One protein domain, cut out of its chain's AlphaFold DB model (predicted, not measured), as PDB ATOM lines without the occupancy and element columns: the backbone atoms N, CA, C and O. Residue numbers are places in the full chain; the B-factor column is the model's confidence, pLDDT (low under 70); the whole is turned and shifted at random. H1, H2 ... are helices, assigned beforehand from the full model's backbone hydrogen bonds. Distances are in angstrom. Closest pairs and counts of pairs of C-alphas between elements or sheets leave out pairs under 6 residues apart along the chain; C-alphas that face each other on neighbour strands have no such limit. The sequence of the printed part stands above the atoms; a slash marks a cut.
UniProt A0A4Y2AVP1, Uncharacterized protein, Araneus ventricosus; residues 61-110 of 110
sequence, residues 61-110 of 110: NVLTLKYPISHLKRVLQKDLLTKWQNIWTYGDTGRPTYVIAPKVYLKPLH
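What this domain is: This is residues 61 to 110 of the 110 residues of an uncharacterized protein of Araneus ventricosus (UniProt A0A4Y2AVP1). One long helix, H1, makes the longest axis, with the free residues 61 to 68 running on beyond its first end; past its other end the chain turns through a short helix, H2, and residues 101 to 106 fold back beside the later part of H1, like a hook. The last residues, 107 to 110, turn away from H1. The printed part has 50 residues with two named helices, H1 then H2, and no named strand; the class is all helix. The whole is extended, with a radius of gyration of the C-alphas of 15.4 A, and only just flat, spanning 49 by 25 by 13 A.

Where its parts are: The printed part begins with C-alpha 61 at (31.158, 11.960, -25.570). H1 is residues 69 to 90, 31.5 A from C-alpha 69 at (19.692, 4.257, -32.862) to C-alpha 90 at (-11.190, 7.153, -27.279). H2 is residues 95 to 100, 9.1 A from first to last C-alpha, and ends with C-alpha 100 at (-13.499, 6.398, -42.395).

How they stand to each other: H1 and H2 are joined by a tight link of 4 residues. They are close but not clearly touching, with 2 pairs of C-alphas within 8 A; the closest C-alphas, those of Trp 88 and Tyr 98, are 7.4 A apart. Their lines stand at a steep tilt of 61 degrees, and they run opposite ways. In H1 every O i to N i+4 pair is within hydrogen-bond range; in H2 it is 1 of 2, beside 3 of 3 O i to N i+3 pairs.

The domain as a whole: The two C-alphas farthest apart, those of Asn 61 and Pro 96, are 49.8 A apart. Residues 61 to 76, of which 69 to 76 belong to H1, stand free, as do residues 90 to 96. The printed part has no cut and ends at His 110, the chain's last residue. The mean pLDDT of the printed part is 89.2; residues 61 to 64 and 109 to 110 are under 70.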
ATOM      1  N   ASN A  61      31.670  13.035 -26.368       57.75
ATOM      2  CA  ASN A  61      31.158  11.960 -25.570       57.75
ATOM      3  C   ASN A  61      29.940  11.498 -26.353       57.75
ATOM      4  O   ASN A  61      28.797  11.829 -26.049       57.75
ATOM      5  N   VAL A  62      30.231  10.793 -27.453       60.22
ATOM      6  CA  VAL A  62      29.294   9.945 -28.159       60.22
ATOM      7  C   VAL A  62      28.598   9.225 -27.029       60.22
ATOM      8  O   VAL A  62      29.234   8.443 -26.324       60.22
ATOM      9  N   LEU A  63      27.353   9.613 -26.747       62.94
ATOM     10  CA  LEU A  63      26.540   8.906 -25.784       62.94
ATOM     11  C   LEU A  63      26.587   7.480 -26.300       62.94
ATOM     12  O   LEU A  63      26.046   7.207 -27.374       62.94
ATOM     13  N   THR A  64      27.345   6.617 -25.626       66.94
ATOM     14  CA  THR A  64      27.461   5.220 -26.015       66.94
ATOM     15  C   THR A  64      26.110   4.629 -25.688       66.94
ATOM     16  O   THR A  64      25.851   4.158 -24.580       66.94
ATOM     17  N   LEU A  65      25.185   4.785 -26.629       73.12
ATOM     18  CA  LEU A  65      23.840   4.294 -26.496       73.12
ATOM     19  C   LEU A  65      23.978   2.784 -26.380       73.12
ATOM     20  O   LEU A  65      24.505   2.123 -27.273       73.12
ATOM     21  N   LYS A  66      23.485   2.238 -25.268       84.38
ATOM     22  CA  LYS A  66      23.450   0.791 -25.022       84.38
ATOM     23  C   LYS A  66      22.758   0.029 -26.162       84.38
ATOM     24  O   LYS A  66      22.973  -1.167 -26.329       84.38
ATOM     25  N   TYR A  67      21.931   0.725 -26.942       84.56
ATOM     26  CA  TYR A  67      21.196   0.192 -28.076       84.56
ATOM     27  C   TYR A  67      21.481   0.996 -29.348       84.56
ATOM     28  O   TYR A  67      21.614   2.220 -29.277       84.56
ATOM     29  N   PRO A  68      21.482   0.347 -30.525       90.12
ATOM     30  CA  PRO A  68      21.538   1.049 -31.799       90.12
ATOM     31  C   PRO A  68      20.415   2.085 -31.924       90.12
ATOM     32  O   PRO A  68      19.281   1.845 -31.498       90.12
ATOM     33  N   ILE A  69      20.688   3.203 -32.600       89.38
ATOM     34  CA  ILE A  69      19.692   4.257 -32.862       89.38
ATOM     35  C   ILE A  69      18.447   3.689 -33.561       89.38
ATOM     36  O   ILE A  69      17.325   4.084 -33.256       89.38
ATOM     37  N   SER A  70      18.620   2.715 -34.461       91.44
ATOM     38  CA  SER A  70      17.513   2.030 -35.141       91.44
ATOM     39  C   SER A  70      16.572   1.312 -34.168       91.44
ATOM     40  O   SER A  70      15.354   1.345 -34.354       91.44
ATOM     41  N   HIS A  71      17.117   0.713 -33.106       93.06
ATOM     42  CA  HIS A  71      16.333   0.059 -32.066       93.06
ATOM     43  C   HIS A  71      15.508   1.083 -31.287       93.06
ATOM     44  O   HIS A  71      14.292   0.925 -31.176       93.06
ATOM     45  N   LEU A  72      16.148   2.157 -30.816       93.25
ATOM     46  CA  LEU A  72      15.472   3.235 -30.087       93.25
ATOM     47  C   LEU A  72      14.374   3.873 -30.936       93.25
ATOM     48  O   LEU A  72      13.243   4.018 -30.479       93.25
ATOM     49  N   LYS A  73      14.669   4.168 -32.206       92.81
ATOM     50  CA  LYS A  73      13.695   4.707 -33.156       92.81
ATOM     51  C   LYS A  73      12.477   3.795 -33.283       92.81
ATOM     52  O   LYS A  73      11.354   4.282 -33.226       92.81
ATOM     53  N   ARG A  74      12.682   2.480 -33.409       94.19
ATOM     54  CA  ARG A  74      11.585   1.506 -33.508       94.19
ATOM     55  C   ARG A  74      10.732   1.463 -32.239       94.19
ATOM     56  O   ARG A  74       9.510   1.418 -32.345       94.19
ATOM     57  N   VAL A  75      11.360   1.472 -31.061       95.38
ATOM     58  CA  VAL A  75      10.650   1.472 -29.769       95.38
ATOM     59  C   VAL A  75       9.810   2.740 -29.627       95.38
ATOM     60  O   VAL A  75       8.601   2.652 -29.431       95.38
ATOM     61  N   LEU A  76      10.417   3.907 -29.849       95.12
ATOM     62  CA  LEU A  76       9.725   5.193 -29.772       95.12
ATOM     63  C   LEU A  76       8.567   5.284 -30.769       95.12
ATOM     64  O   LEU A  76       7.490   5.751 -30.416       95.12
ATOM     65  N   GLN A  77       8.758   4.807 -32.001       95.62
ATOM     66  CA  GLN A  77       7.691   4.773 -33.001       95.62
ATOM     67  C   GLN A  77       6.512   3.903 -32.562       95.62
ATOM     68  O   GLN A  77       5.364   4.304 -32.754       95.62
ATOM     69  N   LYS A  78       6.779   2.737 -31.965       95.50
ATOM     70  CA  LYS A  78       5.734   1.836 -31.464       95.50
ATOM     71  C   LYS A  78       4.954   2.465 -30.307       95.50
ATOM     72  O   LYS A  78       3.723   2.427 -30.315       95.50
ATOM     73  N   ASP A  79       5.653   3.068 -29.353       97.06
ATOM     74  CA  ASP A  79       5.026   3.738 -28.210       97.06
ATOM     75  C   ASP A  79       4.190   4.938 -28.651       97.06
ATOM     76  O   ASP A  79       3.055   5.113 -28.203       97.06
ATOM     77  N   LEU A  80       4.726   5.746 -29.569       96.81
ATOM     78  CA  LEU A  80       4.036   6.911 -30.104       96.81
ATOM     79  C   LEU A  80       2.767   6.493 -30.856       96.81
ATOM     80  O   LEU A  80       1.701   7.041 -30.590       96.81
ATOM     81  N   LEU A  81       2.857   5.492 -31.738       96.81
ATOM     82  CA  LEU A  81       1.696   4.953 -32.453       96.81
ATOM     83  C   LEU A  81       0.626   4.439 -31.497       96.81
ATOM     84  O   LEU A  81      -0.551   4.707 -31.703       96.81
ATOM     85  N   THR A  82       1.027   3.740 -30.437       96.81
ATOM     86  CA  THR A  82       0.090   3.205 -29.442       96.81
ATOM     87  C   THR A  82      -0.639   4.338 -28.721       96.81
ATOM     88  O   THR A  82      -1.864   4.322 -28.617       96.81
ATOM     89  N   LYS A  83       0.093   5.366 -28.277       97.50
ATOM     90  CA  LYS A  83      -0.497   6.546 -27.628       97.50
ATOM     91  C   LYS A  83      -1.446   7.296 -28.559       97.50
ATOM     92  O   LYS A  83      -2.567   7.595 -28.155       97.50
ATOM     93  N   TRP A  84      -1.030   7.558 -29.797       96.62
ATOM     94  CA  TRP A  84      -1.882   8.233 -30.776       96.62
ATOM     95  C   TRP A  84      -3.115   7.420 -31.128       96.62
ATOM     96  O   TRP A  84      -4.201   7.984 -31.191       96.62
ATOM     97  N   GLN A  85      -2.973   6.108 -31.303       97.31
ATOM     98  CA  GLN A  85      -4.111   5.239 -31.560       97.31
ATOM     99  C   GLN A  85      -5.101   5.274 -30.396       97.31
ATOM    100  O   GLN A  85      -6.297   5.360 -30.638       97.31
ATOM    101  N   ASN A  86      -4.631   5.269 -29.148       97.44
ATOM    102  CA  ASN A  86      -5.516   5.365 -27.986       97.44
ATOM    103  C   ASN A  86      -6.272   6.700 -27.967       97.44
ATOM    104  O   ASN A  86      -7.486   6.717 -27.782       97.44
ATOM    105  N   ILE A  87      -5.573   7.814 -28.207       96.25
ATOM    106  CA  ILE A  87      -6.213   9.134 -28.306       96.25
ATOM    107  C   ILE A  87      -7.237   9.143 -29.445       96.25
ATOM    108  O   ILE A  87      -8.327   9.671 -29.270       96.25
ATOM    109  N   TRP A  88      -6.921   8.526 -30.582       96.50
ATOM    110  CA  TRP A  88      -7.807   8.488 -31.741       96.50
ATOM    111  C   TRP A  88      -9.054   7.630 -31.518       96.50
ATOM    112  O   TRP A  88     -10.162   8.035 -31.857       96.50
ATOM    113  N   THR A  89      -8.891   6.470 -30.885       96.62
ATOM    114  CA  THR A  89      -9.993   5.561 -30.556       96.62
ATOM    115  C   THR A  89     -10.926   6.175 -29.513       96.62
ATOM    116  O   THR A  89     -12.146   6.172 -29.687       96.62
ATOM    117  N   TYR A  90     -10.383   6.736 -28.430       96.50
ATOM    118  CA  TYR A  90     -11.190   7.153 -27.279       96.50
ATOM    119  C   TYR A  90     -11.523   8.652 -27.253       96.50
ATOM    120  O   TYR A  90     -12.488   9.033 -26.595       96.50
ATOM    121  N   GLY A  91     -10.802   9.508 -27.976       94.94
ATOM    122  CA  GLY A  91     -10.950  10.968 -27.914       94.94
ATOM    123  C   GLY A  91     -12.087  11.521 -28.771       94.94
ATOM    124  O   GLY A  91     -12.270  11.097 -29.900       94.94
ATOM    125  N   ASP A  92     -12.844  12.494 -28.261       94.81
ATOM    126  CA  ASP A  92     -14.138  12.882 -28.848       94.81
ATOM    127  C   ASP A  92     -14.088  13.723 -30.138       94.81
ATOM    128  O   ASP A  92     -15.100  14.030 -30.762       94.81
ATOM    129  N   THR A  93     -12.893  14.101 -30.576       94.12
ATOM    130  CA  THR A  93     -12.709  14.965 -31.746       94.12
ATOM    131  C   THR A  93     -12.669  14.152 -33.038       94.12
ATOM    132  O   THR A  93     -12.000  13.128 -33.117       94.12
ATOM    133  N   GLY A  94     -13.338  14.630 -34.093       92.25
ATOM    134  CA  GLY A  94     -13.202  14.046 -35.433       92.25
ATOM    135  C   GLY A  94     -13.873  12.681 -35.611       92.25
ATOM    136  O   GLY A  94     -13.447  11.905 -36.465       92.25
ATOM    137  N   ARG A  95     -14.933  12.377 -34.849       95.31
ATOM    138  CA  ARG A  95     -15.666  11.098 -34.934       95.31
ATOM    139  C   ARG A  95     -16.117  10.702 -36.346       95.31
ATOM    140  O   ARG A  95     -15.927   9.535 -36.680       95.31
ATOM    141  N   PRO A  96     -16.622  11.609 -37.210       95.81
ATOM    142  CA  PRO A  96     -16.928  11.243 -38.594       95.81
ATOM    143  C   PRO A  96     -15.694  10.739 -39.358       95.81
ATOM    144  O   PRO A  96     -15.771   9.750 -40.081       95.81
ATOM    145  N   THR A  97     -14.532  11.360 -39.143       95.38
ATOM    146  CA  THR A  97     -13.261  10.943 -39.749       95.38
ATOM    147  C   THR A  97     -12.783   9.601 -39.199       95.38
ATOM    148  O   THR A  97     -12.271   8.785 -39.962       95.38
ATOM    149  N   TYR A  98     -12.986   9.329 -37.904       94.88
ATOM    150  CA  TYR A  98     -12.648   8.035 -37.295       94.88
ATOM    151  C   TYR A  98     -13.391   6.865 -37.956       94.88
ATOM    152  O   TYR A  98     -12.801   5.806 -38.148       94.88
ATOM    153  N   VAL A  99     -14.652   7.057 -38.362       94.25
ATOM    154  CA  VAL A  99     -15.427   6.023 -39.076       94.25
ATOM    155  C   VAL A  99     -14.764   5.640 -40.404       94.25
ATOM    156  O   VAL A  99     -14.772   4.470 -40.778       94.25
ATOM    157  N   ILE A 100     -14.158   6.606 -41.098       94.50
ATOM    158  CA  ILE A 100     -13.499   6.398 -42.395       94.50
ATOM    159  C   ILE A 100     -12.081   5.839 -42.205       94.50
ATOM    160  O   ILE A 100     -11.663   4.931 -42.921       94.50
ATOM    161  N   ALA A 101     -11.336   6.373 -41.237       93.94
ATOM    162  CA  ALA A 101      -9.942   6.028 -40.982       93.94
ATOM    163  C   ALA A 101      -9.704   5.797 -39.479       93.94
ATOM    164  O   ALA A 101      -9.166   6.667 -38.794       93.94
ATOM    165  N   PRO A 102     -10.056   4.617 -38.937       94.44
ATOM    166  CA  PRO A 102      -9.969   4.353 -37.498       94.44
ATOM    167  C   PRO A 102      -8.540   4.086 -37.009       94.44
ATOM    168  O   PRO A 102      -8.302   4.000 -35.805       94.44
ATOM    169  N   LYS A 103      -7.573   3.919 -37.917       95.00
ATOM    170  CA  LYS A 103      -6.190   3.562 -37.584       95.00
ATOM    171  C   LYS A 103      -5.225   4.709 -37.850       95.00
ATOM    172  O   LYS A 103      -5.293   5.354 -38.893       95.00
ATOM    173  N   VAL A 104      -4.291   4.904 -36.925       93.81
ATOM    174  CA  VAL A 104      -3.200   5.872 -37.051       93.81
ATOM    175  C   VAL A 104      -1.978   5.197 -37.666       93.81
ATOM    176  O   VAL A 104      -1.571   4.111 -37.251       93.81
ATOM    177  N   TYR A 105      -1.355   5.873 -38.629       91.56
ATOM    178  CA  TYR A 105      -0.137   5.421 -39.292       91.56
ATOM    179  C   TYR A 105       0.909   6.537 -39.292       91.56
ATOM    180  O   TYR A 105       0.581   7.714 -39.397       91.56
ATOM    181  N   LEU A 106       2.190   6.168 -39.200       86.12
ATOM    182  CA  LEU A 106       3.306   7.120 -39.320       86.12
ATOM    183  C   LEU A 106       3.640   7.467 -40.774       86.12
ATOM    184  O   LEU A 106       4.404   8.396 -41.024       86.12
ATOM    185  N   LYS A 107       3.131   6.681 -41.724       84.19
ATOM    186  CA  LYS A 107       3.310   6.892 -43.158       84.19
ATOM    187  C   LYS A 107       1.939   7.081 -43.802       84.19
ATOM    188  O   LYS A 107       0.995   6.434 -43.342       84.19
ATOM    189  N   PRO A 108       1.830   7.918 -44.845       71.88
ATOM    190  CA  PRO A 108       0.604   8.027 -45.623       71.88
ATOM    191  C   PRO A 108       0.179   6.656 -46.161       71.88
ATOM    192  O   PRO A 108       1.028   5.853 -46.554       71.88
ATOM    193  N   LEU A 109      -1.128   6.394 -46.162       63.81
ATOM    194  CA  LEU A 109      -1.705   5.287 -46.921       63.81
ATOM    195  C   LEU A 109      -1.567   5.640 -48.410       63.81
ATOM    196  O   LEU A 109      -1.963   6.734 -48.809       63.81
ATOM    197  N   HIS A 110      -0.918   4.754 -49.168       60.84
ATOM    198  CA  HIS A 110      -0.758   4.861 -50.620       60.84
ATOM    199  C   HIS A 110      -2.017   4.387 -51.341       60.84
ATOM    200  O   HIS A 110      -2.625   3.410 -50.846       60.84
TER     201      HIS A 110